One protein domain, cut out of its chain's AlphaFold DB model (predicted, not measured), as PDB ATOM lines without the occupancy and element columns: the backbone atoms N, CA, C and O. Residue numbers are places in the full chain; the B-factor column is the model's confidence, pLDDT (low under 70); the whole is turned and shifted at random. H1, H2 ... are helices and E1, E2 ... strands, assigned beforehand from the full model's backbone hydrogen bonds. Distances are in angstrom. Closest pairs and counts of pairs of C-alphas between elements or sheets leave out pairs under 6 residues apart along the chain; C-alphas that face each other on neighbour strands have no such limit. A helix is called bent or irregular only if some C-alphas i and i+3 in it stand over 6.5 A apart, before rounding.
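What this domain is: This is residues 2 to 176 of the 409 residues of the protein "Phosphoribosyltransferase" of Paenibacillus sp. 1011MAR3C5 (UniProt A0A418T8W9). Long helix H5 forms the core, with H6 folded back beside it and bent H4 packed on another side. H7 packs on H4a near one end, E1 and E2 lie near the other, and H1 is farthest out. The printed part, mostly helix, has 175 residues with seven named helices and two named antiparallel strands: H1 E1 H2 H3 E2 H4 H5 H6 H7. It is compact, radius of gyration of the C-alphas 16.8 A, spanning 45 by 42 by 31 A.

How they stand to each other: H1, residues 3 to 8, touches no helix. E1, residues 24 to 26, and E2, residues 52 to 54, are antiparallel; N 25 and O 53 are within hydrogen-bond range, 2.8 A. H2, residues 27 to 31, and H3, residues 38 to 44, lie between them in the chain. H4, residues 65 to 84, one helix by its hydrogen bonds, is bent: C-alphas 73 and 76 are 6.9 A apart. Arm H4a, residues 65 to 73, touches H5, residues 89 to 114, closest at C-alphas 68 and 106, 5.5 A. H5 forms hairpins with arm H4b, residues 76 to 84, and H6, residues 118 to 144, at shallow tilts of 11 and 19 degrees. H6 is irregular: C-alphas 123 and 126 are 7.9 A apart. H7, residues 158 to 167, touches H4a at a shallow tilt of 13 degrees. In H1, H2, H3, H4a, H4b, H5 and H7 every O i to N i+4 pair is within hydrogen-bond range; in H6, 21 of 23 are.

Where its parts are: H1 begins at C-alpha 3 (10.542, 23.852, 33.859); H6 is 37.9 A long; H7 ends at C-alpha 167 (-31.998, 39.950, 17.447).

The domain as a whole: The farthest C-alphas, of Ser 2 and Asn 167, are 50.8 A apart. Links H1 to E1 and H6 to H7 are long. Residues 2 to 8, among others, have pLDDT under 70.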
ATOM      1  N   SER A   2      12.841  20.431  31.115       58.66
ATOM      2  CA  SER A   2      12.597  20.861  32.505       58.66
ATOM      3  C   SER A   2      11.867  22.212  32.552       58.66
ATOM      4  O   SER A   2      11.953  22.991  31.605       58.66
ATOM      5  N   ILE A   3      11.188  22.534  33.661       61.47
ATOM      6  CA  ILE A   3      10.542  23.852  33.859       61.47
ATOM      7  C   ILE A   3      11.559  24.998  33.692       61.47
ATOM      8  O   ILE A   3      11.247  26.024  33.096       61.47
ATOM      9  N   ASN A   4      12.804  24.801  34.138       60.47
ATOM     10  CA  ASN A   4      13.875  25.790  33.988       60.47
ATOM     11  C   ASN A   4      14.243  26.042  32.518       60.47
ATOM     12  O   ASN A   4      14.492  27.180  32.134       60.47
ATOM     13  N   GLU A   5      14.249  25.004  31.679       66.38
ATOM     14  CA  GLU A   5      14.454  25.161  30.232       66.38
ATOM     15  C   GLU A   5      13.299  25.938  29.587       66.38
ATOM     16  O   GLU A   5      13.532  26.768  28.714       66.38
ATOM     17  N   TRP A   6      12.068  25.734  30.057       66.81
ATOM     18  CA  TRP A   6      10.891  26.475  29.602       66.81
ATOM     19  C   TRP A   6      10.934  27.959  29.951       66.81
ATOM     20  O   TRP A   6      10.699  28.800  29.086       66.81
ATOM     21  N   ILE A   7      11.286  28.283  31.196       66.75
ATOM     22  CA  ILE A   7      11.456  29.668  31.651       66.75
ATOM     23  C   ILE A   7      12.540  30.370  30.822       66.75
ATOM     24  O   ILE A   7      12.347  31.503  30.391       66.75
ATOM     25  N   ASN A   8      13.642  29.678  30.525       69.75
ATOM     26  CA  ASN A   8      14.730  30.222  29.707       69.75
ATOM     27  C   ASN A   8      14.353  30.414  28.225       69.75
ATOM     28  O   ASN A   8      15.043  31.144  27.519       69.75
ATOM     29  N   ASN A   9      13.273  29.779  27.757       76.12
ATOM     30  CA  ASN A   9      12.773  29.896  26.386       76.12
ATOM     31  C   ASN A   9      11.675  30.958  26.225       76.12
ATOM     32  O   ASN A   9      11.171  31.136  25.113       76.12
ATOM     33  N   ILE A  10      11.305  31.678  27.289       83.19
ATOM     34  CA  ILE A  10      10.342  32.777  27.200       83.19
ATOM     35  C   ILE A  10      10.907  33.882  26.287       83.19
ATOM     36  O   ILE A  10      11.973  34.439  26.530       83.19
ATOM     37  N   GLN A  11      10.171  34.196  25.223       88.31
ATOM     38  CA  GLN A  11      10.519  35.164  24.180       88.31
ATOM     39  C   GLN A  11       9.960  36.568  24.447       88.31
ATOM     40  O   GLN A  11      10.342  37.515  23.762       88.31
ATOM     41  N   ILE A  12       9.029  36.702  25.396       83.19
ATOM     42  CA  ILE A  12       8.461  37.986  25.818       83.19
ATOM     43  C   ILE A  12       9.013  38.311  27.198       83.19
ATOM     44  O   ILE A  12       8.775  37.567  28.147       83.19
ATOM     45  N   ASP A  13       9.748  39.415  27.311       78.12
ATOM     46  CA  ASP A  13      10.362  39.807  28.577       78.12
ATOM     47  C   ASP A  13       9.291  39.981  29.663       78.12
ATOM     48  O   ASP A  13       8.382  40.803  29.548       78.12
ATOM     49  N   ILE A  14       9.418  39.220  30.747       69.25
ATOM     50  CA  ILE A  14       8.520  39.301  31.901       69.25
ATOM     51  C   ILE A  14       8.527  40.695  32.537       69.25
ATOM     52  O   ILE A  14       7.518  41.106  33.101       69.25
ATOM     53  N   ASN A  15       9.627  41.448  32.412       73.62
ATOM     54  CA  ASN A  15       9.728  42.816  32.925       73.62
ATOM     55  C   ASN A  15       8.949  43.823  32.070       73.62
ATOM     56  O   ASN A  15       8.701  44.943  32.516       73.62
ATOM     57  N   ALA A  16       8.558  43.436  30.852       75.56
ATOM     58  CA  ALA A  16       7.658  44.216  30.017       75.56
ATOM     59  C   ALA A  16       6.185  44.006  30.406       75.56
ATOM     60  O   ALA A  16       5.333  44.759  29.946       75.56
ATOM     61  N   MET A  17       5.861  43.022  31.249       73.81
ATOM     62  CA  MET A  17       4.488  42.761  31.684       73.81
ATOM     63  C   MET A  17       4.139  43.530  32.961       73.81
ATOM     64  O   MET A  17       4.894  43.573  33.931       73.81
ATOM     65  N   GLY A  18       2.948  44.115  32.967       67.25
ATOM     66  CA  GLY A  18       2.344  44.798  34.093       67.25
ATOM     67  C   GLY A  18       1.577  43.878  35.029       67.25
ATOM     68  O   GLY A  18       1.448  42.670  34.828       67.25
ATOM     69  N   PHE A  19       1.027  44.474  36.083       63.34
ATOM     70  CA  PHE A  19       0.387  43.726  37.164       63.34
ATOM     71  C   PHE A  19      -0.936  43.072  36.751       63.34
ATOM     72  O   PHE A  19      -1.285  42.018  37.292       63.34
ATOM     73  N   ALA A  20      -1.679  43.671  35.815       65.44
ATOM     74  CA  ALA A  20      -2.883  43.069  35.244       65.44
ATOM     75  C   ALA A  20      -2.580  42.281  33.952       65.44
ATOM     76  O   ALA A  20      -3.498  41.818  33.284       65.44
ATOM     77  N   GLY A  21      -1.301  42.066  33.625       70.81
ATOM     78  CA  GLY A  21      -0.879  41.372  32.408       70.81
ATOM     79  C   GLY A  21      -0.808  42.270  31.173       70.81
ATOM     80  O   GLY A  21      -0.674  41.755  30.068       70.81
ATOM     81  N   GLU A  22      -0.899  43.594  31.330       81.44
ATOM     82  CA  GLU A  22      -0.653  44.545  30.250       81.44
ATOM     83  C   GLU A  22       0.806  44.487  29.775       81.44
ATOM     84  O   GLU A  22       1.730  44.483  30.579       81.44
ATOM     85  N   LEU A  23       1.035  44.476  28.466       86.38
ATOM     86  CA  LEU A  23       2.376  44.528  27.892       86.38
ATOM     87  C   LEU A  23       2.783  45.984  27.659       86.38
ATOM     88  O   LEU A  23       2.116  46.710  26.916       86.38
ATOM     89  N   TYR A  24       3.895  46.390  28.263       85.25
ATOM     90  CA  TYR A  24       4.536  47.685  28.087       85.25
ATOM     91  C   TYR A  24       5.615  47.628  27.010       85.25
ATOM     92  O   TYR A  24       6.460  46.738  26.974       85.25
ATOM     93  N   LEU A  25       5.627  48.649  26.161       85.06
ATOM     94  CA  LEU A  25       6.627  48.845  25.123       85.06
ATOM     95  C   LEU A  25       7.206  50.249  25.187       85.06
ATOM     96  O   LEU A  25       6.519  51.207  25.552       85.06
ATOM     97  N   ASN A  26       8.455  50.390  24.750       84.25
ATOM     98  CA  ASN A  26       9.022  51.706  24.523       84.25
ATOM     99  C   ASN A  26       8.310  52.375  23.341       84.25
ATOM    100  O   ASN A  26       8.201  51.828  22.242       84.25
ATOM    101  N   LYS A  27       7.844  53.598  23.572       84.94
ATOM    102  CA  LYS A  27       7.155  54.410  22.572       84.94
ATOM    103  C   LYS A  27       8.015  54.646  21.326       84.94
ATOM    104  O   LYS A  27       7.479  54.674  20.223       84.94
ATOM    105  N   ASN A  28       9.327  54.811  21.487       82.38
ATOM    106  CA  ASN A  28      10.232  55.074  20.369       82.38
ATOM    107  C   ASN A  28      10.407  53.848  19.468       82.38
ATOM    108  O   ASN A  28      10.467  54.015  18.253       82.38
ATOM    109  N   ASP A  29      10.415  52.639  20.026       81.69
ATOM    110  CA  ASP A  29      10.530  51.395  19.249       81.69
ATOM    111  C   ASP A  29       9.301  51.215  18.338       81.69
ATOM    112  O   ASP A  29       9.401  50.848  17.166       81.69
ATOM    113  N   LEU A  30       8.133  51.607  18.852       80.81
ATOM    114  CA  LEU A  30       6.864  51.568  18.130       80.81
ATOM    115  C   LEU A  30       6.718  52.688  17.087       80.81
ATOM    116  O   LEU A  30       6.287  52.424  15.968       80.81
ATOM    117  N   ILE A  31       7.094  53.928  17.417       76.25
ATOM    118  CA  ILE A  31       6.928  55.089  16.518       76.25
ATOM    119  C   ILE A  31       8.019  55.162  15.444       76.25
ATOM    120  O   ILE A  31       7.755  55.616  14.331       76.25
ATOM    121  N   SER A  32       9.244  54.717  15.740       71.56
ATOM    122  CA  SER A  32      10.330  54.687  14.745       71.56
ATOM    123  C   SER A  32      10.044  53.722  13.588       71.56
ATOM    124  O   SER A  32      10.599  53.866  12.494       71.56
ATOM    125  N   SER A  33       9.111  52.791  13.791       73.19
ATOM    126  CA  SER A  33       8.632  51.842  12.795       73.19
ATOM    127  C   SER A  33       7.645  52.499  11.819       73.19
ATOM    128  O   SER A  33       6.444  52.245  11.858       73.19
ATOM    129  N   SER A  34       8.161  53.311  10.887       67.75
ATOM    130  CA  SER A  34       7.383  54.016   9.837       67.75
ATOM    131  C   SER A  34       6.481  53.126   8.961       67.75
ATOM    132  O   SER A  34       5.646  53.634   8.217       67.75
ATOM    133  N   GLN A  35       6.642  51.806   9.044       84.50
ATOM    134  CA  GLN A  35       5.852  50.814   8.318       84.50
ATOM    135  C   GLN A  35       4.501  50.510   8.983       84.50
ATOM    136  O   GLN A  35       3.633  49.951   8.318       84.50
ATOM    137  N   ILE A  36       4.300  50.844  10.266       88.44
ATOM    138  CA  ILE A  36       3.057  50.513  10.977       88.44
ATOM    139  C   ILE A  36       2.049  51.664  10.836       88.44
ATOM    140  O   ILE A  36       2.357  52.793  11.227       88.44
ATOM    141  N   PRO A  37       0.830  51.417  10.321       89.50
ATOM    142  CA  PRO A  37      -0.189  52.454  10.214       89.50
ATOM    143  C   PRO A  37      -0.569  53.029  11.584       89.50
ATOM    144  O   PRO A  37      -0.962  52.287  12.483       89.50
ATOM    145  N   LEU A  38      -0.550  54.359  11.724       87.25
ATOM    146  CA  LEU A  38      -0.969  55.041  12.956       87.25
ATOM    147  C   LEU A  38      -2.367  54.606  13.454       87.25
ATOM    148  O   LEU A  38      -2.480  54.320  14.645       87.25
ATOM    149  N   PRO A  39      -3.398  54.439  12.593       90.12
ATOM    150  CA  PRO A  39      -4.707  53.971  13.052       90.12
ATOM    151  C   PRO A  39      -4.679  52.577  13.691       90.12
ATOM    152  O   PRO A  39      -5.503  52.280  14.548       90.12
ATOM    153  N   MET A  40      -3.745  51.712  13.280       92.94
ATOM    154  CA  MET A  40      -3.552  50.402  13.908       92.94
ATOM    155  C   MET A  40      -2.982  50.574  15.319       92.94
ATOM    156  O   MET A  40      -3.446  49.948  16.267       92.94
ATOM    157  N   LEU A  41      -2.006  51.467  15.477       89.56
ATOM    158  CA  LEU A  41      -1.399  51.733  16.776       89.56
ATOM    159  C   LEU A  41      -2.392  52.335  17.769       89.56
ATOM    160  O   LEU A  41      -2.439  51.903  18.915       89.56
ATOM    161  N   GLU A  42      -3.204  53.297  17.338       89.31
ATOM    162  CA  GLU A  42      -4.228  53.926  18.183       89.31
ATOM    163  C   GLU A  42      -5.346  52.952  18.583       89.31
ATOM    164  O   GLU A  42      -5.927  53.081  19.663       89.31
ATOM    165  N   LEU A  43      -5.625  51.955  17.737       93.31
ATOM    166  CA  LEU A  43      -6.616  50.919  18.017       93.31
ATOM    167  C   LEU A  43      -6.162  49.994  19.157       93.31
ATOM    168  O   LEU A  43      -6.946  49.718  20.069       93.31
ATOM    169  N   TYR A  44      -4.901  49.550  19.143       94.50
ATOM    170  CA  TYR A  44      -4.411  48.504  20.055       94.50
ATOM    171  C   TYR A  44      -3.544  49.005  21.217       94.50
ATOM    172  O   TYR A  44      -3.362  48.289  22.202       94.50
ATOM    173  N   PHE A  45      -3.015  50.226  21.144       92.12
ATOM    174  CA  PHE A  45      -2.110  50.762  22.158       92.12
ATOM    175  C   PHE A  45      -2.622  52.064  22.752       92.12
ATOM    176  O   PHE A  45      -3.128  52.955  22.070       92.12
ATOM    177  N   LYS A  46      -2.421  52.205  24.061       89.44
ATOM    178  CA  LYS A  46      -2.644  53.460  24.765       89.44
ATOM    179  C   LYS A  46      -1.341  54.241  24.861       89.44
ATOM    180  O   LYS A  46      -0.409  53.859  25.573       89.44
ATOM    181  N   PHE A  47      -1.307  55.374  24.169       82.38
ATOM    182  CA  PHE A  47      -0.207  56.325  24.241       82.38
ATOM    183  C   PHE A  47      -0.364  57.202  25.480       82.38
ATOM    184  O   PHE A  47      -1.314  57.973  25.598       82.38
ATOM    185  N   SER A  48       0.573  57.077  26.418       69.31
ATOM    186  CA  SER A  48       0.668  57.977  27.567       69.31
ATOM    187  C   SER A  48       1.690  59.093  27.305       69.31
ATOM    188  O   SER A  48       2.445  59.054  26.328       69.31
ATOM    189  N   ASN A  49       1.727  60.100  28.186       61.50
ATOM    190  CA  ASN A  49       2.768  61.138  28.169       61.50
ATOM    191  C   ASN A  49       4.150  60.601  28.589       61.50
ATOM    192  O   ASN A  49       5.142  61.315  28.473       61.50
ATOM    193  N   HIS A  50       4.224  59.359  29.076       69.94
ATOM    194  CA  HIS A  50       5.477  58.702  29.423       69.94
ATOM    195  C   HIS A  50       6.143  58.073  28.190       69.94
ATOM    196  O   HIS A  50       5.550  57.950  27.118       69.94
ATOM    197  N   SER A  51       7.395  57.643  28.355       78.81
ATOM    198  CA  SER A  51       8.164  56.917  27.335       78.81
ATOM    199  C   SER A  51       7.617  55.519  27.026       78.81
ATOM    200  O   SER A  51       8.129  54.862  26.123       78.81
ATOM    201  N   LEU A  52       6.590  55.068  27.751       81.56
ATOM    202  CA  LEU A  52       5.973  53.757  27.599       81.56
ATOM    203  C   LEU A  52       4.557  53.855  27.022       81.56
ATOM    204  O   LEU A  52       3.765  54.744  27.367       81.56
ATOM    205  N   VAL A  53       4.239  52.885  26.174       86.50
ATOM    206  CA  VAL A  53       2.895  52.586  25.673       86.50
ATOM    207  C   VAL A  53       2.501  51.194  26.144       86.50
ATOM    208  O   VAL A  53       3.375  50.369  26.393       86.50
ATOM    209  N   TYR A  54       1.205  50.931  26.286       88.31
ATOM    210  CA  TYR A  54       0.732  49.611  26.710       88.31
ATOM    211  C   TYR A  54      -0.472  49.135  25.911       88.31
ATOM    212  O   TYR A  54      -1.249  49.937  25.384       88.31
ATOM    213  N   ASN A  55      -0.625  47.817  25.835       89.12
ATOM    214  CA  ASN A  55      -1.572  47.123  24.964       89.12
ATOM    215  C   ASN A  55      -2.997  46.984  25.543       89.12
ATOM    216  O   ASN A  55      -3.658  45.955  25.396       89.12
ATOM    217  N   ARG A  56      -3.464  48.010  26.262       87.31
ATOM    218  CA  ARG A  56      -4.821  48.071  26.825       87.31
ATOM    219  C   ARG A  56      -5.445  49.431  26.508       87.31
ATOM    220  O   ARG A  56      -5.476  50.353  27.327       87.31
ATOM    221  N   SER A  57      -5.894  49.577  25.266       90.12
ATOM    222  CA  SER A  57      -6.707  50.709  24.805       90.12
ATOM    223  C   SER A  57      -8.167  50.576  25.269       90.12
ATOM    224  O   SER A  57      -8.577  49.546  25.803       90.12
ATOM    225  N   ALA A  58      -8.983  51.610  25.037       90.00
ATOM    226  CA  ALA A  58     -10.419  51.549  25.324       90.00
ATOM    227  C   ALA A  58     -11.124  50.401  24.570       90.00
ATOM    228  O   ALA A  58     -12.042  49.790  25.111       90.00
ATOM    229  N   PHE A  59     -10.645  50.053  23.372       91.94
ATOM    230  CA  PHE A  59     -11.207  48.974  22.559       91.94
ATOM    231  C   PHE A  59     -11.025  47.591  23.192       91.94
ATOM    232  O   PHE A  59     -11.906  46.745  23.050       91.94
ATOM    233  N   TYR A  60      -9.945  47.368  23.954       91.62
ATOM    234  CA  TYR A  60      -9.742  46.105  24.678       91.62
ATOM    235  C   TYR A  60     -10.895  45.830  25.653       91.62
ATOM    236  O   TYR A  60     -11.398  44.711  25.754       91.62
ATOM    237  N   TYR A  61     -11.367  46.883  26.323       90.62
ATOM    238  CA  TYR A  61     -12.440  46.831  27.315       90.62
ATOM    239  C   TYR A  61     -13.823  47.131  26.732       90.62
ATOM    240  O   TYR A  61     -14.777  47.275  27.494       90.62
ATOM    241  N   SER A  62     -13.960  47.228  25.405       92.06
ATOM    242  CA  SER A  62     -15.243  47.577  24.798       92.06
ATOM    243  C   SER A  62     -16.315  46.533  25.119       92.06
ATOM    244  O   SER A  62     -16.083  45.327  24.979       92.06
ATOM    245  N   SER A  63     -17.483  47.015  25.545       92.75
ATOM    246  CA  SER A  63     -18.730  46.253  25.665       92.75
ATOM    247  C   SER A  63     -19.610  46.368  24.419       92.75
ATOM    248  O   SER A  63     -20.675  45.758  24.371       92.75
ATOM    249  N   ASN A  64     -19.227  47.175  23.428       94.62
ATOM    250  CA  ASN A  64     -20.036  47.408  22.239       94.62
ATOM    251  C   ASN A  64     -19.839  46.261  21.238       94.62
ATOM    252  O   ASN A  64     -18.745  46.080  20.704       94.62
ATOM    253  N   ILE A  65     -20.910  45.523  20.933       94.00
ATOM    254  CA  ILE A  65     -20.874  44.399  19.984       94.00
ATOM    255  C   ILE A  65     -20.347  44.804  18.599       94.00
ATOM    256  O   ILE A  65     -19.640  44.026  17.964       94.00
ATOM    257  N   HIS A  66     -20.616  46.029  18.137       95.12
ATOM    258  CA  HIS A  66     -20.104  46.512  16.850       95.12
ATOM    259  C   HIS A  66     -18.581  46.642  16.856       95.12
ATOM    260  O   HIS A  66     -17.936  46.278  15.877       95.12
ATOM    261  N   GLU A  67     -18.013  47.146  17.950       95.50
ATOM    262  CA  GLU A  67     -16.565  47.299  18.105       95.50
ATOM    263  C   GLU A  67     -15.889  45.940  18.298       95.50
ATOM    264  O   GLU A  67     -14.864  45.675  17.678       95.50
ATOM    265  N   VAL A  68     -16.491  45.049  19.091       95.81
ATOM    266  CA  VAL A  68     -15.979  43.688  19.310       95.81
ATOM    267  C   VAL A  68     -15.956  42.886  18.008       95.81
ATOM    268  O   VAL A  68     -14.940  42.275  17.691       95.81
ATOM    269  N   VAL A  69     -17.024  42.936  17.210       95.62
ATOM    270  CA  VAL A  69     -17.068  42.275  15.892       95.62
ATOM    271  C   VAL A  69     -16.060  42.894  14.927       95.62
ATOM    272  O   VAL A  69     -15.345  42.157  14.255       95.62
ATOM    273  N   HIS A  70     -15.928  44.225  14.915       95.44
ATOM    274  CA  HIS A  70     -14.923  44.894  14.088       95.44
ATOM    275  C   HIS A  70     -13.496  44.433  14.423       95.44
ATOM    276  O   HIS A  70     -12.688  44.232  13.517       95.44
ATOM    277  N   LEU A  71     -13.182  44.224  15.707       95.94
ATOM    278  CA  LEU A  71     -11.896  43.662  16.126       95.94
ATOM    279  C   LEU A  71     -11.701  42.239  15.582       95.94
ATOM    280  O   LEU A  71     -10.646  41.953  15.018       95.94
ATOM    281  N   VAL A  72     -12.705  41.365  15.698       96.81
ATOM    282  CA  VAL A  72     -12.626  39.980  15.192       96.81
ATOM    283  C   VAL A  72     -12.418  39.935  13.675       96.81
ATOM    284  O   VAL A  72     -11.631  39.128  13.192       96.81
ATOM    285  N   GLU A  73     -13.077  40.814  12.923       95.50
ATOM    286  CA  GLU A  73     -12.914  40.907  11.466       95.50
ATOM    287  C   GLU A  73     -11.523  41.420  11.073       95.50
ATOM    288  O   GLU A  73     -10.912  40.944  10.118       95.50
ATOM    289  N   ARG A  74     -11.017  42.417  11.802       95.69
ATOM    290  CA  ARG A  74      -9.822  43.162  11.408       95.69
ATOM    291  C   ARG A  74      -8.515  42.494  11.827       95.69
ATOM    292  O   ARG A  74      -7.544  42.531  11.070       95.69
ATOM    293  N   ILE A  75      -8.469  41.906  13.021       97.44
ATOM    294  CA  ILE A  75      -7.225  41.397  13.614       97.44
ATOM    295  C   ILE A  75      -6.509  40.349  12.744       97.44
ATOM    296  O   ILE A  75      -5.289  40.465  12.626       97.44
ATOM    297  N   PRO A  76      -7.175  39.375  12.091       96.31
ATOM    298  CA  PRO A  76      -6.489  38.429  11.204       96.31
ATOM    299  C   PRO A  76      -5.688  39.123  10.088       96.31
ATOM    300  O   PRO A  76      -4.541  38.759   9.820       96.31
ATOM    301  N   HIS A  77      -6.249  40.183   9.496       95.62
ATOM    302  CA  HIS A  77      -5.579  40.985   8.471       95.62
ATOM    303  C   HIS A  77      -4.428  41.819   9.042       95.62
ATOM    304  O   HIS A  77      -3.339  41.845   8.465       95.62
ATOM    305  N   ASP A  78      -4.644  42.470  10.189       96.56
ATOM    306  CA  ASP A  78      -3.599  43.243  10.868       96.56
ATOM    307  C   ASP A  78      -2.430  42.330  11.296       96.56
ATOM    308  O   ASP A  78      -1.264  42.702  11.150       96.56
ATOM    309  N   TYR A  79      -2.716  41.103  11.749       96.69
ATOM    310  CA  TYR A  79      -1.713  40.100  12.119       96.69
ATOM    311  C   TYR A  79      -0.865  39.692  10.914       96.69
ATOM    312  O   TYR A  79       0.366  39.701  10.989       96.69
ATOM    313  N   GLU A  80      -1.502  39.362   9.787       95.25
ATOM    314  CA  GLU A  80      -0.793  39.001   8.559       95.25
ATOM    315  C   GLU A  80       0.077  40.152   8.039       95.25
ATOM    316  O   GLU A  80       1.239  39.938   7.674       95.25
ATOM    317  N   PHE A  81      -0.445  41.377   8.082       95.06
ATOM    318  CA  PHE A  81       0.315  42.568   7.732       95.06
ATOM    319  C   PHE A  81       1.573  42.706   8.602       95.06
ATOM    320  O   PHE A  81       2.679  42.752   8.057       95.06
ATOM    321  N   ILE A  82       1.435  42.697   9.935       94.88
ATOM    322  CA  ILE A  82       2.568  42.832  10.870       94.88
ATOM    323  C   ILE A  82       3.581  41.693  10.703       94.88
ATOM    324  O   ILE A  82       4.794  41.924  10.758       94.88
ATOM    325  N   ALA A  83       3.112  40.467  10.463       93.44
ATOM    326  CA  ALA A  83       3.987  39.330  10.209       93.44
ATOM    327  C   ALA A  83       4.852  39.548   8.950       93.44
ATOM    328  O   ALA A  83       6.046  39.226   8.970       93.44
ATOM    329  N   SER A  84       4.275  40.142   7.897       92.56
ATOM    330  CA  SER A  84       4.914  40.332   6.586       92.56
ATOM    331  C   SER A  84       5.926  41.483   6.510       92.56
ATOM    332  O   SER A  84       6.896  41.390   5.758       92.56
ATOM    333  N   ILE A  85       5.734  42.559   7.280       92.19
ATOM    334  CA  ILE A  85       6.603  43.744   7.216       92.19
ATOM    335  C   ILE A  85       7.936  43.527   7.943       92.19
ATOM    336  O   ILE A  85       8.054  42.678   8.831       92.19
ATOM    337  N   ASN A  86       8.970  44.291   7.581       89.81
ATOM    338  CA  ASN A  86      10.286  44.158   8.204       89.81
ATOM    339  C   ASN A  86      10.378  45.048   9.449       89.81
ATOM    340  O   ASN A  86      10.571  46.260   9.343       89.81
ATOM    341  N   LEU A  87      10.245  44.428  10.616       88.56
ATOM    342  CA  LEU A  87      10.341  45.059  11.926       88.56
ATOM    343  C   LEU A  87      11.403  44.350  12.757       88.56
ATOM    344  O   LEU A  87      11.676  43.166  12.540       88.56
ATOM    345  N   ASP A  88      11.934  45.066  13.746       88.88
ATOM    346  CA  ASP A  88      12.704  44.457  14.825       88.88
ATOM    347  C   ASP A  88      11.944  43.236  15.406       88.88
ATOM    348  O   ASP A  88      10.737  43.344  15.665       88.88
ATOM    349  N   PRO A  89      12.598  42.069  15.589       89.31
ATOM    350  CA  PRO A  89      11.923  40.842  16.011       89.31
ATOM    351  C   PRO A  89      11.156  40.954  17.333       89.31
ATOM    352  O   PRO A  89      10.074  40.374  17.449       89.31
ATOM    353  N   ILE A  90      11.683  41.702  18.309       88.50
ATOM    354  CA  ILE A  90      11.051  41.875  19.625       88.50
ATOM    355  C   ILE A  90       9.794  42.728  19.466       88.50
ATOM    356  O   ILE A  90       8.701  42.320  19.863       88.50
ATOM    357  N   THR A  91       9.927  43.871  18.794       89.06
ATOM    358  CA  THR A  91       8.809  44.777  18.502       89.06
ATOM    359  C   THR A  91       7.703  44.064  17.723       89.06
ATOM    360  O   THR A  91       6.532  44.134  18.101       89.06
ATOM    361  N   LYS A  92       8.063  43.310  16.674       91.69
ATOM    362  CA  LYS A  92       7.115  42.501  15.892       91.69
ATOM    363  C   LYS A  92       6.359  41.521  16.787       91.69
ATOM    364  O   LYS A  92       5.131  41.490  16.754       91.69
ATOM    365  N   ARG A  93       7.080  40.736  17.592       92.69
ATOM    366  CA  ARG A  93       6.495  39.723  18.481       92.69
ATOM    367  C   ARG A  93       5.520  40.337  19.480       92.69
ATOM    368  O   ARG A  93       4.432  39.803  19.657       92.69
ATOM    369  N   HIS A  94       5.867  41.470  20.082       91.81
ATOM    370  CA  HIS A  94       4.997  42.173  21.023       91.81
ATOM    371  C   HIS A  94       3.718  42.734  20.378       91.81
ATOM    372  O   HIS A  94       2.647  42.699  20.994       91.81
ATOM    373  N   ILE A  95       3.796  43.226  19.137       93.25
ATOM    374  CA  ILE A  95       2.605  43.673  18.398       93.25
ATOM    375  C   ILE A  95       1.720  42.473  18.056       93.25
ATOM    376  O   ILE A  95       0.521  42.513  18.316       93.25
ATOM    377  N   LEU A  96       2.296  41.383  17.540       95.12
ATOM    378  CA  LEU A  96       1.545  40.157  17.255       95.12
ATOM    379  C   LEU A  96       0.891  39.592  18.523       95.12
ATOM    380  O   LEU A  96      -0.279  39.228  18.489       95.12
ATOM    381  N   PHE A  97       1.603  39.598  19.653       94.50
ATOM    382  CA  PHE A  97       1.060  39.205  20.955       94.50
ATOM    383  C   PHE A  97      -0.148  40.060  21.337       94.50
ATOM    384  O   PHE A  97      -1.193  39.530  21.698       94.50
ATOM    385  N   THR A  98      -0.031  41.378  21.177       94.62
ATOM    386  CA  THR A  98      -1.127  42.320  21.428       94.62
ATOM    387  C   THR A  98      -2.350  42.020  20.564       94.62
ATOM    388  O   THR A  98      -3.463  41.960  21.082       94.62
ATOM    389  N   LEU A  99      -2.158  41.787  19.264       96.50
ATOM    390  CA  LEU A  99      -3.251  41.450  18.353       96.50
ATOM    391  C   LEU A  99      -3.965  40.163  18.789       96.50
ATOM    392  O   LEU A  99      -5.190  40.141  18.891       96.50
ATOM    393  N   VAL A 100      -3.201  39.116  19.117       96.19
ATOM    394  CA  VAL A 100      -3.751  37.840  19.598       96.19
ATOM    395  C   VAL A 100      -4.511  38.023  20.915       96.19
ATOM    396  O   VAL A 100      -5.597  37.470  21.066       96.19
ATOM    397  N   GLU A 101      -4.007  38.827  21.855       93.94
ATOM    398  CA  GLU A 101      -4.712  39.112  23.113       93.94
ATOM    399  C   GLU A 101      -6.053  39.824  22.901       93.94
ATOM    400  O   GLU A 101      -7.048  39.451  23.523       93.94
ATOM    401  N   TYR A 102      -6.108  40.822  22.015       95.81
ATOM    402  CA  TYR A 102      -7.367  41.489  21.666       95.81
ATOM    403  C   TYR A 102      -8.353  40.519  21.019       95.81
ATOM    404  O   TYR A 102      -9.546  40.562  21.319       95.81
ATOM    405  N   TYR A 103      -7.853  39.633  20.160       96.88
ATOM    406  CA  TYR A 103      -8.671  38.639  19.482       96.88
ATOM    407  C   TYR A 103      -9.264  37.636  20.471       96.88
ATOM    408  O   TYR A 103     -10.477  37.455  20.505       96.88
ATOM    409  N   ILE A 104      -8.433  37.076  21.355       95.62
ATOM    410  CA  ILE A 104      -8.870  36.223  22.469       95.62
ATOM    411  C   ILE A 104      -9.920  36.947  23.312       95.62
ATOM    412  O   ILE A 104     -10.957  36.369  23.626       95.62
ATOM    413  N   SER A 105      -9.677  38.220  23.643       94.50
ATOM    414  CA  SER A 105     -10.611  39.007  24.443       94.50
ATOM    415  C   SER A 105     -11.980  39.131  23.772       94.50
ATOM    416  O   SER A 105     -13.014  38.874  24.392       94.50
ATOM    417  N   ALA A 106     -11.996  39.453  22.479       95.50
ATOM    418  CA  ALA A 106     -13.217  39.536  21.692       95.50
ATOM    419  C   ALA A 106     -13.944  38.181  21.587       95.50
ATOM    420  O   ALA A 106     -15.154  38.122  21.807       95.50
ATOM    421  N   LEU A 107     -13.214  37.089  21.334       95.94
ATOM    422  CA  LEU A 107     -13.779  35.738  21.260       95.94
ATOM    423  C   LEU A 107     -14.414  35.300  22.576       95.94
ATOM    424  O   LEU A 107     -15.514  34.754  22.562       95.94
ATOM    425  N   CYS A 108     -13.768  35.569  23.712       94.88
ATOM    426  CA  CYS A 108     -14.342  35.272  25.018       94.88
ATOM    427  C   CYS A 108     -15.692  35.979  25.192       94.88
ATOM    428  O   CYS A 108     -16.670  35.334  25.563       94.88
ATOM    429  N   LYS A 109     -15.774  37.281  24.889       93.31
ATOM    430  CA  LYS A 109     -17.021  38.058  25.018       93.31
ATOM    431  C   LYS A 109     -18.147  37.490  24.149       93.31
ATOM    432  O   LYS A 109     -19.292  37.411  24.590       93.31
ATOM    433  N   LEU A 110     -17.826  37.059  22.930       94.44
ATOM    434  CA  LEU A 110     -18.790  36.419  22.033       94.44
ATOM    435  C   LEU A 110     -19.210  35.029  22.531       94.44
ATOM    436  O   LEU A 110     -20.396  34.708  22.499       94.44
ATOM    437  N   LEU A 111     -18.273  34.235  23.058       93.06
ATOM    438  CA  LEU A 111     -18.562  32.937  23.676       93.06
ATOM    439  C   LEU A 111     -19.484  33.064  24.888       93.06
ATOM    440  O   LEU A 111     -20.431  32.294  25.005       93.06
ATOM    441  N   ASP A 112     -19.263  34.053  25.757       90.31
ATOM    442  CA  ASP A 112     -20.166  34.341  26.879       90.31
ATOM    443  C   ASP A 112     -21.593  34.631  26.402       90.31
ATOM    444  O   ASP A 112     -22.565  34.211  27.035       90.31
ATOM    445  N   THR A 113     -21.704  35.302  25.252       88.69
ATOM    446  CA  THR A 113     -22.979  35.682  24.635       88.69
ATOM    447  C   THR A 113     -23.705  34.497  23.999       88.69
ATOM    448  O   THR A 113     -24.929  34.501  23.902       88.69
ATOM    449  N   CYS A 114     -22.985  33.437  23.622       88.00
ATOM    450  CA  CYS A 114     -23.601  32.242  23.043       88.00
ATOM    451  C   CYS A 114     -24.561  31.550  24.014       88.00
ATOM    452  O   CYS A 114     -25.568  31.016  23.581       88.00
ATOM    453  N   PHE A 115     -24.305  31.618  25.320       84.81
ATOM    454  CA  PHE A 115     -25.145  30.997  26.351       84.81
ATOM    455  C   PHE A 115     -26.438  31.772  26.675       84.81
ATOM    456  O   PHE A 115     -27.107  31.465  27.658       84.81
ATOM    457  N   TYR A 116     -26.767  32.822  25.915       79.81
ATOM    458  CA  TYR A 116     -28.003  33.590  26.102       79.81
ATOM    459  C   TYR A 116     -29.169  33.050  25.253       79.81
ATOM    460  O   TYR A 116     -30.299  33.496  25.424       79.81
ATOM    461  N   SER A 117     -28.914  32.144  24.305       83.31
ATOM    462  CA  SER A 117     -29.927  31.592  23.404       83.31
ATOM    463  C   SER A 117     -29.470  30.244  22.858       83.31
ATOM    464  O   SER A 117     -28.387  30.166  22.274       83.31
ATOM    465  N   ASP A 118     -30.325  29.220  22.953       82.62
ATOM    466  CA  ASP A 118     -30.019  27.882  22.438       82.62
ATOM    467  C   ASP A 118     -29.700  27.907  20.933       82.62
ATOM    468  O   ASP A 118     -28.793  27.206  20.491       82.62
ATOM    469  N   ASP A 119     -30.378  28.748  20.145       87.44
ATOM    470  CA  ASP A 119     -30.114  28.884  18.707       87.44
ATOM    471  C   ASP A 119     -28.704  29.434  18.446       87.44
ATOM    472  O   ASP A 119     -27.956  28.890  17.631       87.44
ATOM    473  N   ILE A 120     -28.299  30.485  19.169       90.25
ATOM    474  CA  ILE A 120     -26.947  31.054  19.048       90.25
ATOM    475  C   ILE A 120     -25.912  30.027  19.519       90.25
ATOM    476  O   ILE A 120     -24.917  29.779  18.835       90.25
ATOM    477  N   LYS A 121     -26.153  29.398  20.668       88.62
ATOM    478  CA  LYS A 121     -25.268  28.388  21.246       88.62
ATOM    479  C   LYS A 121     -25.043  27.229  20.279       88.62
ATOM    480  O   LYS A 121     -23.899  26.927  19.945       88.62
ATOM    481  N   ASN A 122     -26.116  26.633  19.768       88.38
ATOM    482  CA  ASN A 122     -26.058  25.472  18.884       88.38
ATOM    483  C   ASN A 122     -25.371  25.779  17.549       88.38
ATOM    484  O   ASN A 122     -24.690  24.907  17.008       88.38
ATOM    485  N   ASN A 123     -25.503  27.006  17.043       91.69
ATOM    486  CA  ASN A 123     -24.917  27.397  15.763       91.69
ATOM    487  C   ASN A 123     -23.451  27.846  15.865       91.69
ATOM    488  O   ASN A 123     -22.696  27.643  14.915       91.69
ATOM    489  N   TYR A 124     -23.033  28.450  16.985       94.44
ATOM    490  CA  TYR A 124     -21.759  29.186  17.040       94.44
ATOM    491  C   TYR A 124     -20.785  28.743  18.134       94.44
ATOM    492  O   TYR A 124     -19.583  28.988  17.993       94.44
ATOM    493  N   TYR A 125     -21.254  28.083  19.202       92.12
ATOM    494  CA  TYR A 125     -20.424  27.762  20.369       92.12
ATOM    495  C   TYR A 125     -19.168  26.970  19.997       92.12
ATOM    496  O   TYR A 125     -18.063  27.401  20.318       92.12
ATOM    497  N   PHE A 126     -19.312  25.839  19.299       91.50
ATOM    498  CA  PHE A 126     -18.185  24.943  19.015       91.50
ATOM    499  C   PHE A 126     -17.110  25.585  18.145       91.50
ATOM    500  O   PHE A 126     -15.919  25.399  18.394       91.50
ATOM    501  N   GLU A 127     -17.523  26.361  17.147       93.75
ATOM    502  CA  GLU A 127     -16.584  27.017  16.249       93.75
ATOM    503  C   GLU A 127     -15.855  28.151  16.978       93.75
ATOM    504  O   GLU A 127     -14.628  28.169  16.981       93.75
ATOM    505  N   LEU A 128     -16.555  29.027  17.711       95.38
ATOM    506  CA  LEU A 128     -15.896  30.048  18.541       95.38
ATOM    507  C   LEU A 128     -14.983  29.436  19.613       95.38
ATOM    508  O   LEU A 128     -13.906  29.962  19.889       95.38
ATOM    509  N   HIS A 129     -15.393  28.315  20.203       93.88
ATOM    510  CA  HIS A 129     -14.622  27.574  21.195       93.88
ATOM    511  C   HIS A 129     -13.316  27.040  20.592       93.88
ATOM    512  O   HIS A 129     -12.249  27.186  21.190       93.88
ATOM    513  N   ASN A 130     -13.378  26.482  19.381       93.25
ATOM    514  CA  ASN A 130     -12.201  26.049  18.634       93.25
ATOM    515  C   ASN A 130     -11.294  27.234  18.254       93.25
ATOM    516  O   ASN A 130     -10.078  27.166  18.435       93.25
ATOM    517  N   ARG A 131     -11.873  28.360  17.813       95.50
ATOM    518  CA  ARG A 131     -11.126  29.593  17.497       95.50
ATOM    519  C   ARG A 131     -10.407  30.162  18.713       95.50
ATOM    520  O   ARG A 131      -9.265  30.609  18.591       95.50
ATOM    521  N   LEU A 132     -11.037  30.114  19.888       95.56
ATOM    522  CA  LEU A 132     -10.404  30.516  21.142       95.56
ATOM    523  C   LEU A 132      -9.177  29.644  21.428       95.56
ATOM    524  O   LEU A 132      -8.104  30.183  21.692       95.56
ATOM    525  N   PHE A 133      -9.307  28.319  21.318       94.19
ATOM    526  CA  PHE A 133      -8.181  27.403  21.510       94.19
ATOM    527  C   PHE A 133      -7.029  27.684  20.533       94.19
ATOM    528  O   PHE A 133      -5.902  27.896  20.975       94.19
ATOM    529  N   GLN A 134      -7.310  27.776  19.231       94.06
ATOM    530  CA  GLN A 134      -6.301  28.082  18.207       94.06
ATOM    531  C   GLN A 134      -5.582  29.411  18.485       94.06
ATOM    532  O   GLN A 134      -4.362  29.511  18.365       94.06
ATOM    533  N   SER A 135      -6.321  30.435  18.916       95.62
ATOM    534  CA  SER A 135      -5.746  31.741  19.262       95.62
ATOM    535  C   SER A 135      -4.819  31.652  20.475       95.62
ATOM    536  O   SER A 135      -3.766  32.287  20.507       95.62
ATOM    537  N   ILE A 136      -5.174  30.822  21.454       94.88
ATOM    538  CA  ILE A 136      -4.348  30.541  22.628       94.88
ATOM    539  C   ILE A 136      -3.086  29.743  22.252       94.88
ATOM    540  O   ILE A 136      -2.021  29.975  22.823       94.88
ATOM    541  N   GLU A 137      -3.141  28.850  21.261       92.94
ATOM    542  CA  GLU A 137      -1.939  28.225  20.688       92.94
ATOM    543  C   GLU A 137      -0.994  29.252  20.059       92.94
ATOM    544  O   GLU A 137       0.204  29.234  20.343       92.94
ATOM    545  N   VAL A 138      -1.522  30.180  19.254       94.75
ATOM    546  CA  VAL A 138      -0.718  31.267  18.670       94.75
ATOM    547  C   VAL A 138      -0.098  32.126  19.777       94.75
ATOM    548  O   VAL A 138       1.094  32.433  19.714       94.75
ATOM    549  N   LEU A 139      -0.866  32.460  20.821       94.19
ATOM    550  CA  LEU A 139      -0.375  33.218  21.974       94.19
ATOM    551  C   LEU A 139       0.804  32.509  22.651       94.19
ATOM    552  O   LEU A 139       1.860  33.110  22.842       94.19
ATOM    553  N   ASN A 140       0.657  31.225  22.983       91.38
ATOM    554  CA  ASN A 140       1.713  30.478  23.661       91.38
ATOM    555  C   ASN A 140       2.935  30.246  22.758       91.38
ATOM    556  O   ASN A 140       4.064  30.269  23.244       91.38
ATOM    557  N   MET A 141       2.763  30.123  21.440       90.75
ATOM    558  CA  MET A 141       3.897  30.131  20.511       90.75
ATOM    559  C   MET A 141       4.649  31.465  20.528       90.75
ATOM    560  O   MET A 141       5.879  31.473  20.537       90.75
ATOM    561  N   LEU A 142       3.937  32.593  20.588       92.56
ATOM    562  CA  LEU A 142       4.567  33.907  20.732       92.56
ATOM    563  C   LEU A 142       5.316  34.045  22.063       92.56
ATOM    564  O   LEU A 142       6.326  34.746  22.105       92.56
ATOM    565  N   ILE A 143       4.872  33.362  23.119       89.75
ATOM    566  CA  ILE A 143       5.557  33.361  24.416       89.75
ATOM    567  C   ILE A 143       6.783  32.438  24.405       89.75
ATOM    568  O   ILE A 143       7.813  32.841  24.927       89.75
ATOM    569  N   PHE A 144       6.721  31.236  23.822       86.94
ATOM    570  CA  PHE A 144       7.729  30.187  24.070       86.94
ATOM    571  C   PHE A 144       8.541  29.726  22.852       86.94
ATOM    572  O   PHE A 144       9.551  29.045  23.017       86.94
ATOM    573  N   LYS A 145       8.126  30.049  21.620       87.31
ATOM    574  CA  LYS A 145       8.808  29.599  20.393       87.31
ATOM    575  C   LYS A 145       9.521  30.761  19.707       87.31
ATOM    576  O   LYS A 145       8.939  31.824  19.483       87.31
ATOM    577  N   SER A 146      10.778  30.551  19.320       83.50
ATOM    578  CA  SER A 146      11.585  31.538  18.584       83.50
ATOM    579  C   SER A 146      11.021  31.849  17.193       83.50
ATOM    580  O   SER A 146      11.126  32.982  16.725       83.50
ATOM    581  N   GLU A 147      10.370  30.877  16.556       84.00
ATOM    582  CA  GLU A 147       9.727  31.028  15.251       84.00
ATOM    583  C   GLU A 147       8.214  31.226  15.385       84.00
ATOM    584  O   GLU A 147       7.550  30.594  16.207       84.00
ATOM    585  N   ILE A 148       7.662  32.099  14.541       79.56
ATOM    586  CA  ILE A 148       6.230  32.401  14.481       79.56
ATOM    587  C   ILE A 148       5.676  31.733  13.221       79.56
ATOM    588  O   ILE A 148       5.802  32.278  12.126       79.56
ATOM    589  N   THR A 149       5.108  30.534  13.363       79.50
ATOM    590  CA  THR A 149       4.662  29.717  12.216       79.50
ATOM    591  C   THR A 149       3.143  29.584  12.089       79.50
ATOM    592  O   THR A 149       2.656  29.308  10.994       79.50
ATOM    593  N   LYS A 150       2.374  29.826  13.162       82.31
ATOM    594  CA  LYS A 150       0.902  29.842  13.128       82.31
ATOM    595  C   LYS A 150       0.359  31.262  12.908       82.31
ATOM    596  O   LYS A 150       0.950  32.253  13.348       82.31
ATOM    597  N   LYS A 151      -0.786  31.342  12.225       88.06
ATOM    598  CA  LYS A 151      -1.551  32.573  11.977       88.06
ATOM    599  C   LYS A 151      -2.872  32.540  12.747       88.06
ATOM    600  O   LYS A 151      -3.352  31.466  13.095       88.06
ATOM    601  N   ILE A 152      -3.450  33.717  12.973       90.31
ATOM    602  CA  ILE A 152      -4.852  33.844  13.383       90.31
ATOM    603  C   ILE A 152      -5.720  33.677  12.134       90.31
ATOM    604  O   ILE A 152      -5.445  34.296  11.106       90.31
ATOM    605  N   GLU A 153      -6.750  32.846  12.222       88.69
ATOM    606  CA  GLU A 153      -7.694  32.615  11.130       88.69
ATOM    607  C   GLU A 153      -8.893  33.570  11.212       88.69
ATOM    608  O   GLU A 153      -9.323  33.968  12.295       88.69
ATOM    609  N   SER A 154      -9.435  33.943  10.052       90.25
ATOM    610  CA  SER A 154     -10.664  34.735   9.961       90.25
ATOM    611  C   SER A 154     -11.899  33.913  10.335       90.25
ATOM    612  O   SER A 154     -11.901  32.686  10.243       90.25
ATOM    613  N   ILE A 155     -12.966  34.604  10.743       91.69
ATOM    614  CA  ILE A 155     -14.253  33.996  11.102       91.69
ATOM    615  C   ILE A 155     -15.319  34.468  10.116       91.69
ATOM    616  O   ILE A 155     -15.822  35.584  10.225       91.69
ATOM    617  N   ASP A 156     -15.690  33.603   9.175       90.44
ATOM    618  CA  ASP A 156     -16.594  33.963   8.073       90.44
ATOM    619  C   ASP A 156     -18.034  34.251   8.534       90.44
ATOM    620  O   ASP A 156     -18.740  35.059   7.933       90.44
ATOM    621  N   PHE A 157     -18.483  33.627   9.627       93.44
ATOM    622  CA  PHE A 157     -19.850  33.781  10.143       93.44
ATOM    623  C   PHE A 157     -20.018  34.954  11.121       93.44
ATOM    624  O   PHE A 157     -21.113  35.154  11.647       93.44
ATOM    625  N   ILE A 158     -18.969  35.743  11.386       94.88
ATOM    626  CA  ILE A 158     -18.981  36.755  12.454       94.88
ATOM    627  C   ILE A 158     -20.080  37.813  12.268       94.88
ATOM    628  O   ILE A 158     -20.698  38.257  13.237       94.88
ATOM    629  N   HIS A 159     -20.383  38.167  11.016       93.38
ATOM    630  CA  HIS A 159     -21.450  39.109  10.699       93.38
ATOM    631  C   HIS A 159     -22.840  38.533  10.996       93.38
ATOM    632  O   HIS A 159     -23.697  39.242  11.522       93.38
ATOM    633  N   GLN A 160     -23.054  37.248  10.697       95.81
ATOM    634  CA  GLN A 160     -24.319  36.581  10.995       95.81
ATOM    635  C   GLN A 160     -24.501  36.415  12.508       95.81
ATOM    636  O   GLN A 160     -25.553  36.777  13.026       95.81
ATOM    637  N   LEU A 161     -23.451  36.003  13.229       95.44
ATOM    638  CA  LEU A 161     -23.465  35.938  14.694       95.44
ATOM    639  C   LEU A 161     -23.862  37.285  15.312       95.44
ATOM    640  O   LEU A 161     -24.690  37.335  16.216       95.44
ATOM    641  N   LYS A 162     -23.299  38.391  14.813       95.44
ATOM    642  CA  LYS A 162     -23.663  39.736  15.269       95.44
ATOM    643  C   LYS A 162     -25.154  40.021  15.093       95.44
ATOM    644  O   LYS A 162     -25.766  40.572  16.003       95.44
ATOM    645  N   ILE A 163     -25.714  39.704  13.924       95.00
ATOM    646  CA  ILE A 163     -27.141  39.907  13.640       95.00
ATOM    647  C   ILE A 163     -27.985  39.086  14.617       95.00
ATOM    648  O   ILE A 163     -28.909  39.626  15.220       95.00
ATOM    649  N   ASP A 164     -27.631  37.820  14.822       94.38
ATOM    650  CA  ASP A 164     -28.383  36.918  15.695       94.38
ATOM    651  C   ASP A 164     -28.324  37.367  17.163       94.38
ATOM    652  O   ASP A 164     -29.359  37.405  17.823       94.38
ATOM    653  N   ILE A 165     -27.159  37.814  17.656       91.31
ATOM    654  CA  ILE A 165     -27.016  38.419  18.994       91.31
ATOM    655  C   ILE A 165     -27.878  39.681  19.131       91.31
ATOM    656  O   ILE A 165     -28.548  39.874  20.140       91.31
ATOM    657  N   LEU A 166     -27.883  40.563  18.130       91.94
ATOM    658  CA  LEU A 166     -28.692  41.783  18.194       91.94
ATOM    659  C   LEU A 166     -30.196  41.468  18.181       91.94
ATOM    660  O   LEU A 166     -30.974  42.167  18.835       91.94
ATOM    661  N   ASN A 167     -30.607  40.400  17.492       91.44
ATOM    662  CA  ASN A 167     -31.998  39.950  17.447       91.44
ATOM    663  C   ASN A 167     -32.506  39.421  18.799       91.44
ATOM    664  O   ASN A 167     -33.713  39.454  19.028       91.44
ATOM    665  N   THR A 168     -31.625  38.993  19.713       85.69
ATOM    666  CA  THR A 168     -32.015  38.635  21.092       85.69
ATOM    667  C   THR A 168     -32.155  39.852  22.012       85.69
ATOM    668  O   THR A 168     -32.556  39.712  23.163       85.69
ATOM    669  N   GLY A 169     -31.850  41.063  21.526       84.56
ATOM    670  CA  GLY A 169     -31.913  42.306  22.303       84.56
ATOM    671  C   GLY A 169     -30.647  42.616  23.112       84.56
ATOM    672  O   GLY A 169     -30.596  43.634  23.808       84.56
ATOM    673  N   ILE A 170     -29.604  41.787  23.000       82.19
ATOM    674  CA  ILE A 170     -28.317  42.007  23.664       82.19
ATOM    675  C   ILE A 170     -27.527  43.072  22.904       82.19
ATOM    676  O   ILE A 170     -27.032  42.851  21.802       82.19
ATOM    677  N   ASN A 171     -27.363  44.233  23.534       80.06
ATOM    678  CA  ASN A 171     -26.628  45.366  22.961       80.06
ATOM    679  C   ASN A 171     -25.294  45.649  23.671       80.06
ATOM    680  O   ASN A 171     -24.488  46.449  23.194       80.06
ATOM    681  N   THR A 172     -25.054  45.002  24.813       85.25
ATOM    682  CA  THR A 172     -23.873  45.215  25.654       85.25
ATOM    683  C   THR A 172     -23.268  43.886  26.076       85.25
ATOM    684  O   THR A 172     -23.959  43.044  26.644       85.25
ATOM    685  N   LEU A 173     -21.970  43.731  25.841       88.75
ATOM    686  CA  LEU A 173     -21.182  42.564  26.224       88.75
ATOM    687  C   LEU A 173     -20.441  42.806  27.544       88.75
ATOM    688  O   LEU A 173     -20.247  43.951  27.963       88.75
ATOM    689  N   ARG A 174     -19.955  41.733  28.177       84.88
ATOM    690  CA  ARG A 174     -19.030  41.853  29.315       84.88
ATOM    691  C   ARG A 174     -17.728  42.547  28.896       84.88
ATOM    692  O   ARG A 174     -17.205  42.325  27.807       84.88
ATOM    693  N   THR A 175     -17.193  43.388  29.778       79.81
ATOM    694  CA  THR A 175     -15.998  44.208  29.509       79.81
ATOM    695  C   THR A 175     -14.695  43.517  29.904       79.81
ATOM    696  O   THR A 175     -13.750  43.514  29.116       79.81
ATOM    697  N   ASN A 176     -14.647  42.933  31.105       71.88
ATOM    698  CA  ASN A 176     -13.427  42.418  31.727       71.88
ATOM    699  C   ASN A 176     -13.424  40.893  31.775       71.88
ATOM    700  O   ASN A 176     -14.355  40.293  32.311       71.88
TER     701      ASN A 176